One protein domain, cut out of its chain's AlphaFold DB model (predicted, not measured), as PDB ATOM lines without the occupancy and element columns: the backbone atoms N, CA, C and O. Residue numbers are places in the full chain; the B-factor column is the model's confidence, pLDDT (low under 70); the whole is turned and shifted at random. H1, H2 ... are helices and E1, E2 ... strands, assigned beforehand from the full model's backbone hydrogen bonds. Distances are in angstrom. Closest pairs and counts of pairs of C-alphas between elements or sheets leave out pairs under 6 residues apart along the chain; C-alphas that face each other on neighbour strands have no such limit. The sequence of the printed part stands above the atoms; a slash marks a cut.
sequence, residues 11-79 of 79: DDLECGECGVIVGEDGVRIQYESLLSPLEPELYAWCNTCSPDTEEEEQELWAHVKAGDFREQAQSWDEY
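AT A GLANCE: This is residues 11 to 79 of the 79 residues of an uncharacterized protein of Halorubrum sodomense (UniProt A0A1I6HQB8). Little regular structure: a narrow antiparallel hairpin, E1 and E2, runs through the middle, with helix H1 roughly along one side and both ends of the printed part on the other. Residues 67 to 79 lead from H1 back past E2, where residues 74 to 75 pair with 41 to 42. The 69 printed residues run E1, E2, H1; the class is mixed, with only 23 residues in named elements. The whole is compact, radius of gyration of the C-alphas 11.6 A, spanning 32 by 28 by 17 A.

IN THESE COORDINATES: E1, residues 27 to 31, begins at C-alpha 27 (179.076, 141.969, 264.784). E2 is residues 41 to 45. H1, residues 54 to 66, is 18.2 A long and ends at C-alpha 66 (188.412, 135.564, 250.586).

HOW THE PARTS SIT: The hairpin's directions differ by 165 degrees; N 29 and O 43 are within hydrogen-bond range at 2.8 A. The closest C-alphas of E1 and H1, Tyr 31 and Val 64, are 7.5 A apart. In H1 every O i to N i+4 pair is within hydrogen-bond range.

THE WHOLE: The farthest C-alphas, Pro 37 and Asp 52, are 32.8 A apart. The printed part has no cut; both links are short. Residues 24, 33 to 39 and 76 to 79 have pLDDT under 70.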
ATOM      1  N   ASP A  11     187.028 149.693 272.116       70.94
ATOM      2  CA  ASP A  11     185.738 150.386 272.299       70.94
ATOM      3  C   ASP A  11     185.416 151.357 271.141       70.94
ATOM      4  O   ASP A  11     184.267 151.749 270.949       70.94
ATOM      5  N   ASP A  12     186.433 151.734 270.358       77.12
ATOM      6  CA  ASP A  12     186.328 152.659 269.220       77.12
ATOM      7  C   ASP A  12     186.280 151.924 267.864       77.12
ATOM      8  O   ASP A  12     186.447 152.534 266.816       77.12
ATOM      9  N   LEU A  13     186.066 150.601 267.863       79.06
ATOM     10  CA  LEU A  13     186.110 149.784 266.651       79.06
ATOM     11  C   LEU A  13     185.097 150.275 265.609       79.06
ATOM     12  O   LEU A  13     183.890 150.287 265.853       79.06
ATOM     13  N   GLU A  14     185.565 150.662 264.426       83.88
ATOM     14  CA  GLU A  14     184.700 151.269 263.412       83.88
ATOM     15  C   GLU A  14     184.072 150.222 262.493       83.88
ATOM     16  O   GLU A  14     184.661 149.188 262.180       83.88
ATOM     17  N   CYS A  15     182.862 150.493 262.012       85.50
ATOM     18  CA  CYS A  15     182.216 149.632 261.042       85.50
ATOM     19  C   CYS A  15     182.965 149.731 259.716       85.50
ATOM     20  O   CYS A  15     183.045 150.815 259.142       85.50
ATOM     21  N   GLY A  16     183.426 148.603 259.185       79.31
ATOM     22  CA  GLY A  16     184.150 148.556 257.916       79.31
ATOM     23  C   GLY A  16     183.368 149.132 256.730       79.31
ATOM     24  O   GLY A  16     183.954 149.663 255.790       79.31
ATOM     25  N   GLU A  17     182.035 149.068 256.781       81.25
ATOM     26  CA  GLU A  17     181.175 149.522 255.689       81.25
ATOM     27  C   GLU A  17     180.812 151.013 255.785       81.25
ATOM     28  O   GLU A  17     180.855 151.734 254.787       81.25
ATOM     29  N   CYS A  18     180.450 151.491 256.981       82.06
ATOM     30  CA  CYS A  18     179.915 152.844 257.172       82.06
ATOM     31  C   CYS A  18     180.772 153.767 258.054       82.06
ATOM     32  O   CYS A  18     180.462 154.955 258.143       82.06
ATOM     33  N   GLY A  19     181.836 153.260 258.681       79.69
ATOM     34  CA  GLY A  19     182.753 154.031 259.529       79.69
ATOM     35  C   GLY A  19     182.136 154.527 260.839       79.69
ATOM     36  O   GLY A  19     182.594 155.509 261.407       79.69
ATOM     37  N   VAL A  20     181.034 153.923 261.296       84.06
ATOM     38  CA  VAL A  20     180.435 154.261 262.599       84.06
ATOM     39  C   VAL A  20     181.017 153.373 263.689       84.06
ATOM     40  O   VAL A  20     181.235 152.189 263.443       84.06
ATOM     41  N   ILE A  21     181.198 153.913 264.893       82.25
ATOM     42  CA  ILE A  21     181.638 153.141 266.062       82.25
ATOM     43  C   ILE A  21     180.671 151.973 266.297       82.25
ATOM     44  O   ILE A  21     179.463 152.162 266.496       82.25
ATOM     45  N   VAL A  22     181.212 150.763 266.260       79.75
ATOM     46  CA  VAL A  22     180.524 149.515 266.557       79.75
ATOM     47  C   VAL A  22     180.615 149.300 268.059       79.75
ATOM     48  O   VAL A  22     181.629 148.850 268.577       79.75
ATOM     49  N   GLY A  23     179.542 149.649 268.770       72.00
ATOM     50  CA  GLY A  23     179.426 149.319 270.190       72.00
ATOM     51  C   GLY A  23     179.287 147.808 270.433       72.00
ATOM     52  O   GLY A  23     179.361 146.992 269.517       72.00
ATOM     53  N   GLU A  24     178.982 147.430 271.676       68.75
ATOM     54  CA  GLU A  24     178.838 146.025 272.108       68.75
ATOM     55  C   GLU A  24     177.766 145.223 271.340       68.75
ATOM     56  O   GLU A  24     177.789 143.993 271.347       68.75
ATOM     57  N   ASP A  25     176.844 145.923 270.679       70.44
ATOM     58  CA  ASP A  25     175.669 145.383 269.987       70.44
ATOM     59  C   ASP A  25     175.929 145.009 268.511       70.44
ATOM     60  O   ASP A  25     175.018 144.559 267.820       70.44
ATOM     61  N   GLY A  26     177.137 145.250 267.988       75.81
ATOM     62  CA  GLY A  26     177.485 144.938 266.598       75.81
ATOM     63  C   GLY A  26     178.289 143.651 266.416       75.81
ATOM     64  O   GLY A  26     178.858 143.094 267.359       75.81
ATOM     65  N   VAL A  27     178.353 143.188 265.166       82.06
ATOM     66  CA  VAL A  27     179.076 141.969 264.784       82.06
ATOM     67  C   VAL A  27     180.554 142.285 264.614       82.06
ATOM     68  O   VAL A  27     180.925 143.207 263.888       82.06
ATOM     69  N   ARG A  28     181.401 141.504 265.283       84.00
ATOM     70  CA  ARG A  28     182.856 141.667 265.310       84.00
ATOM     71  C   ARG A  28     183.510 140.361 264.889       84.00
ATOM     72  O   ARG A  28     183.134 139.292 265.359       84.00
ATOM     73  N   ILE A  29     184.464 140.440 263.972       83.12
ATOM     74  CA  ILE A  29     185.163 139.286 263.413       83.12
ATOM     75  C   ILE A  29     186.661 139.540 263.485       83.12
ATOM     76  O   ILE A  29     187.177 140.498 262.918       83.12
ATOM     77  N   GLN A  30     187.362 138.634 264.160       81.62
ATOM     78  CA  GLN A  30     188.815 138.586 264.158       81.62
ATOM     79  C   GLN A  30     189.233 137.509 263.166       81.62
ATOM     80  O   GLN A  30     188.893 136.332 263.323       81.62
ATOM     81  N   TYR A  31     189.975 137.907 262.142       80.56
ATOM     82  CA  TYR A  31     190.530 136.989 261.166       80.56
ATOM     83  C   TYR A  31     192.054 136.993 261.250       80.56
ATOM     84  O   TYR A  31     192.719 137.967 260.918       80.56
ATOM     85  N   GLU A  32     192.619 135.869 261.685       74.50
ATOM     86  CA  GLU A  32     194.063 135.651 261.671       74.50
ATOM     87  C   GLU A  32     194.430 134.797 260.452       74.50
ATOM     88  O   GLU A  32     194.077 133.613 260.351       74.50
ATOM     89  N   SER A  33     195.125 135.398 259.485       66.06
ATOM     90  CA  SER A  33     195.566 134.675 258.295       66.06
ATOM     91  C   SER A  33     196.774 133.791 258.615       66.06
ATOM     92  O   SER A  33     197.900 134.260 258.738       66.06
ATOM     93  N   LEU A  34     196.576 132.471 258.646       64.62
ATOM     94  CA  LEU A  34     197.644 131.479 258.879       64.62
ATOM     95  C   LEU A  34     198.724 131.426 257.773       64.62
ATOM     96  O   LEU A  34     199.709 130.698 257.897       64.62
ATOM     97  N   LEU A  35     198.519 132.131 256.656       57.97
ATOM     98  CA  LEU A  35     199.351 132.063 255.449       57.97
ATOM     99  C   LEU A  35     200.456 133.128 255.396       57.97
ATOM    100  O   LEU A  35     201.296 133.095 254.494       57.97
ATOM    101  N   SER A  36     200.498 134.072 256.332       49.81
ATOM    102  CA  SER A  36     201.570 135.064 256.425       49.81
ATOM    103  C   SER A  36     201.717 135.567 257.857       49.81
ATOM    104  O   SER A  36     200.746 135.529 258.598       49.81
ATOM    105  N   PRO A  37     202.899 136.068 258.257       51.00
ATOM    106  CA  PRO A  37     203.096 136.756 259.534       51.00
ATOM    107  C   PRO A  37     202.440 138.151 259.509       51.00
ATOM    108  O   PRO A  37     203.077 139.146 259.836       51.00
ATOM    109  N   LEU A  38     201.214 138.231 258.995       57.78
ATOM    110  CA  LEU A  38     200.384 139.420 259.022       57.78
ATOM    111  C   LEU A  38     199.628 139.409 260.342       57.78
ATOM    112  O   LEU A  38     199.194 138.357 260.811       57.78
ATOM    113  N   GLU A  39     199.541 140.582 260.943       65.56
ATOM    114  CA  GLU A  39     198.841 140.788 262.201       65.56
ATOM    115  C   GLU A  39     197.357 140.422 262.055       65.56
ATOM    116  O   GLU A  39     196.824 140.476 260.941       65.56
ATOM    117  N   PRO A  40     196.693 140.007 263.147       71.75
ATOM    118  CA  PRO A  40     195.273 139.690 263.116       71.75
ATOM    119  C   PRO A  40     194.464 140.877 262.581       71.75
ATOM    120  O   PRO A  40     194.578 141.998 263.077       71.75
ATOM    121  N   GLU A  41     193.642 140.606 261.569       81.00
ATOM    122  CA  GLU A  41     192.767 141.578 260.923       81.00
ATOM    123  C   GLU A  41     191.443 141.645 261.695       81.00
ATOM    124  O   GLU A  41     190.803 140.623 261.974       81.00
ATOM    125  N   LEU A  42     191.044 142.858 262.054       82.81
ATOM    126  CA  LEU A  42     189.798 143.165 262.730       82.81
ATOM    127  C   LEU A  42     188.769 143.679 261.748       82.81
ATOM    128  O   LEU A  42     189.014 144.614 260.990       82.81
ATOM    129  N   TYR A  43     187.586 143.095 261.824       84.25
ATOM    130  CA  TYR A  43     186.437 143.528 261.063       84.25
ATOM    131  C   TYR A  43     185.262 143.747 262.000       84.25
ATOM    132  O   TYR A  43     185.032 142.958 262.918       84.25
ATOM    133  N   ALA A  44     184.502 144.807 261.754       86.38
ATOM    134  CA  ALA A  44     183.332 145.122 262.549       86.38
ATOM    135  C   ALA A  44     182.209 145.675 261.688       86.38
ATOM    136  O   ALA A  44     182.436 146.404 260.719       86.38
ATOM    137  N   TRP A  45     180.983 145.359 262.082       87.31
ATOM    138  CA  TRP A  45     179.767 145.854 261.464       87.31
ATOM    139  C   TRP A  45     178.808 146.348 262.535       87.31
ATOM    140  O   TRP A  45     178.549 145.671 263.530       87.31
ATOM    141  N   CYS A  46     178.277 147.552 262.332       86.06
ATOM    142  CA  CYS A  46     177.246 148.096 263.207       86.06
ATOM    143  C   CYS A  46     175.961 147.269 263.078       86.06
ATOM    144  O   CYS A  46     175.763 146.630 262.054       86.06
ATOM    145  N   ASN A  47     175.056 147.343 264.056       81.56
ATOM    146  CA  ASN A  47     173.783 146.598 264.052       81.56
ATOM    147  C   ASN A  47     172.985 146.758 262.724       81.56
ATOM    148  O   ASN A  47     172.277 145.866 262.283       81.56
ATOM    149  N   THR A  48     173.143 147.885 262.020       82.19
ATOM    150  CA  THR A  48     172.490 148.113 260.716       82.19
ATOM    151  C   THR A  48     173.184 147.434 259.529       82.19
ATOM    152  O   THR A  48     172.506 147.073 258.572       82.19
ATOM    153  N   CYS A  49     174.510 147.302 259.560       82.69
ATOM    154  CA  CYS A  49     175.301 146.643 258.512       82.69
ATOM    155  C   CYS A  49     175.644 145.191 258.873       82.69
ATOM    156  O   CYS A  49     176.246 144.479 258.075       82.69
ATOM    157  N   SER A  50     175.330 144.764 260.096       81.88
ATOM    158  CA  SER A  50     175.552 143.404 260.545       81.88
ATOM    159  C   SER A  50     174.525 142.462 259.925       81.88
ATOM    160  O   SER A  50     173.377 142.858 259.723       81.88
ATOM    161  N   PRO A  51     174.914 141.207 259.667       82.12
ATOM    162  CA  PRO A  51     173.997 140.183 259.196       82.12
ATOM    163  C   PRO A  51     172.892 139.947 260.234       82.12
ATOM    164  O   PRO A  51     173.174 139.776 261.419       82.12
ATOM    165  N   ASP A  52     171.638 139.914 259.785       81.44
ATOM    166  CA  ASP A  52     170.473 139.628 260.640       81.44
ATOM    167  C   ASP A  52     170.274 138.104 260.803       81.44
ATOM    168  O   ASP A  52     169.593 137.630 261.716       81.44
ATOM    169  N   THR A  53     170.877 137.315 259.903       86.00
ATOM    170  CA  THR A  53     170.724 135.859 259.828       86.00
ATOM    171  C   THR A  53     172.054 135.101 259.805       86.00
ATOM    172  O   THR A  53     173.072 135.588 259.317       86.00
ATOM    173  N   GLU A  54     172.037 133.846 260.276       84.00
ATOM    174  CA  GLU A  54     173.206 132.943 260.246       84.00
ATOM    175  C   GLU A  54     173.718 132.651 258.822       84.00
ATOM    176  O   GLU A  54     174.879 132.276 258.644       84.00
ATOM    177  N   GLU A  55     172.860 132.753 257.802       87.50
ATOM    178  CA  GLU A  55     173.258 132.555 256.402       87.50
ATOM    179  C   GLU A  55     174.097 133.741 255.916       87.50
ATOM    180  O   GLU A  55     175.215 133.539 255.444       87.50
ATOM    181  N   GLU A  56     173.625 134.967 256.149       85.31
ATOM    182  CA  GLU A  56     174.365 136.191 255.827       85.31
ATOM    183  C   GLU A  56     175.677 136.286 256.614       85.31
ATOM    184  O   GLU A  56     176.700 136.697 256.068       85.31
ATOM    185  N   GLU A  57     175.690 135.848 257.877       84.62
ATOM    186  CA  GLU A  57     176.917 135.787 258.672       84.62
ATOM    187  C   GLU A  57     177.949 134.851 258.028       84.62
ATOM    188  O   GLU A  57     179.121 135.210 257.889       84.62
ATOM    189  N   GLN A  58     177.532 133.669 257.573       85.06
ATOM    190  CA  GLN A  58     178.428 132.734 256.888       85.06
ATOM    191  C   GLN A  58     178.958 133.287 255.564       85.06
ATOM    192  O   GLN A  58     180.138 133.081 255.255       85.06
ATOM    193  N   GLU A  59     178.121 133.979 254.790       87.69
ATOM    194  CA  GLU A  59     178.547 134.661 253.566       87.69
ATOM    195  C   GLU A  59     179.584 135.739 253.882       87.69
ATOM    196  O   GLU A  59     180.662 135.764 253.287       87.69
ATOM    197  N   LEU A  60     179.323 136.563 254.892       85.19
ATOM    198  CA  LEU A  60     180.220 137.618 255.339       85.19
ATOM    199  C   LEU A  60     181.571 137.047 255.803       85.19
ATOM    200  O   LEU A  60     182.624 137.507 255.358       85.19
ATOM    201  N   TRP A  61     181.573 135.953 256.569       83.12
ATOM    202  CA  TRP A  61     182.795 135.211 256.899       83.12
ATOM    203  C   TRP A  61     183.524 134.670 255.665       83.12
ATOM    204  O   TRP A  61     184.757 134.620 255.656       83.12
ATOM    205  N   ALA A  62     182.801 134.222 254.637       86.69
ATOM    206  CA  ALA A  62     183.407 133.754 253.395       86.69
ATOM    207  C   ALA A  62     184.088 134.903 252.640       86.69
ATOM    208  O   ALA A  62     185.211 134.722 252.169       86.69
ATOM    209  N   HIS A  63     183.468 136.083 252.596       85.31
ATOM    210  CA  HIS A  63     184.053 137.295 252.017       85.31
ATOM    211  C   HIS A  63     185.288 137.776 252.791       85.31
ATOM    212  O   HIS A  63     186.314 138.070 252.175       85.31
ATOM    213  N   VAL A  64     185.252 137.764 254.131       83.56
ATOM    214  CA  VAL A  64     186.425 138.069 254.972       83.56
ATOM    215  C   VAL A  64     187.571 137.102 254.669       83.56
ATOM    216  O   VAL A  64     188.682 137.530 254.368       83.56
ATOM    217  N   LYS A  65     187.304 135.790 254.651       79.81
ATOM    218  CA  LYS A  65     188.315 134.763 254.332       79.81
ATOM    219  C   LYS A  65     188.841 134.863 252.901       79.81
ATOM    220  O   LYS A  65     189.986 134.493 252.652       79.81
ATOM    221  N   ALA A  66     188.009 135.310 251.964       83.00
ATOM    222  CA  ALA A  66     188.412 135.564 250.586       83.00
ATOM    223  C   ALA A  66     189.297 136.817 250.458       83.00
ATOM    224  O   ALA A  66     190.003 136.958 249.459       83.00
ATOM    225  N   GLY A  67     189.297 137.691 251.470       78.06
ATOM    226  CA  GLY A  67     189.982 138.979 251.447       78.06
ATOM    227  C   GLY A  67     189.223 140.048 250.662       78.06
ATOM    228  O   GLY A  67     189.834 141.026 250.241       78.06
ATOM    229  N   ASP A  68     187.914 139.875 250.458       81.69
ATOM    230  CA  ASP A  68     187.065 140.843 249.749       81.69
ATOM    231  C   ASP A  68     186.948 142.152 250.548       81.69
ATOM    232  O   ASP A  68     186.958 143.243 249.989       81.69
ATOM    233  N   PHE A  69     186.940 142.040 251.879       78.69
ATOM    234  CA  PHE A  69     186.856 143.173 252.801       78.69
ATOM    235  C   PHE A  69     188.206 143.685 253.284       78.69
ATOM    236  O   PHE A  69     188.244 144.504 254.189       78.69
ATOM    237  N   ARG A  70     189.322 143.253 252.697       75.06
ATOM    238  CA  ARG A  70     190.660 143.577 253.213       75.06
ATOM    239  C   ARG A  70     190.948 145.079 253.327       75.06
ATOM    240  O   ARG A  70     191.775 145.481 254.130       75.06
ATOM    241  N   GLU A  71     190.264 145.907 252.539       76.50
ATOM    242  CA  GLU A  71     190.333 147.376 252.622       76.50
ATOM    243  C   GLU A  71     189.642 147.954 253.871       76.50
ATOM    244  O   GLU A  71     189.935 149.076 254.267       76.50
ATOM    245  N   GLN A  72     188.732 147.193 254.478       77.44
ATOM    246  CA  GLN A  72     188.016 147.501 255.718       77.44
ATOM    247  C   GLN A  72     188.686 146.881 256.956       77.44
ATOM    248  O   GLN A  72     188.202 147.068 258.072       77.44
ATOM    249  N   ALA A  73     189.756 146.104 256.753       77.38
ATOM    250  CA  ALA A  73     190.489 145.458 257.828       77.38
ATOM    251  C   ALA A  73     191.193 146.515 258.683       77.38
ATOM    252  O   ALA A  73     192.015 147.279 258.180       77.38
ATOM    253  N   GLN A  74     190.885 146.524 259.974       78.75
ATOM    254  CA  GLN A  74     191.604 147.293 260.985       78.75
ATOM    255  C   GLN A  74     192.667 146.404 261.630       78.75
ATOM    256  O   GLN A  74     192.479 145.191 261.759       78.75
ATOM    257  N   SER A  75     193.796 146.974 262.038       73.75
ATOM    258  CA  SER A  75     194.828 146.225 262.757       73.75
ATOM    259  C   SER A  75     194.729 146.462 264.260       73.75
ATOM    260  O   SER A  75     194.502 147.577 264.713       73.75
ATOM    261  N   TRP A  76     194.964 145.411 265.051       69.88
ATOM    262  CA  TRP A  76     195.101 145.552 266.506       69.88
ATOM    263  C   TRP A  76     196.227 146.511 266.908       69.88
ATOM    264  O   TRP A  76     196.101 147.166 267.929       69.88
ATOM    265  N   ASP A  77     197.298 146.621 266.113       65.00
ATOM    266  CA  ASP A  77     198.439 147.514 266.397       65.00
ATOM    267  C   ASP A  77     198.061 149.012 266.335       65.00
ATOM    268  O   ASP A  77     198.814 149.872 266.793       65.00
ATOM    269  N   GLU A  78     196.884 149.343 265.787       59.84
ATOM    270  CA  GLU A  78     196.351 150.710 265.761       59.84
ATOM    271  C   GLU A  78     195.702 151.139 267.095       59.84
ATOM    272  O   GLU A  78     195.395 152.324 267.253       59.84
ATOM    273  N   TYR A  79     195.556 150.220 268.063       56.12
ATOM    274  CA  TYR A  79     194.907 150.424 269.368       56.12
ATOM    275  C   TYR A  79     195.798 150.009 270.553       56.12
ATOM    276  O   TYR A  79     195.863 150.794 271.531       56.12
TER     277      TYR A  79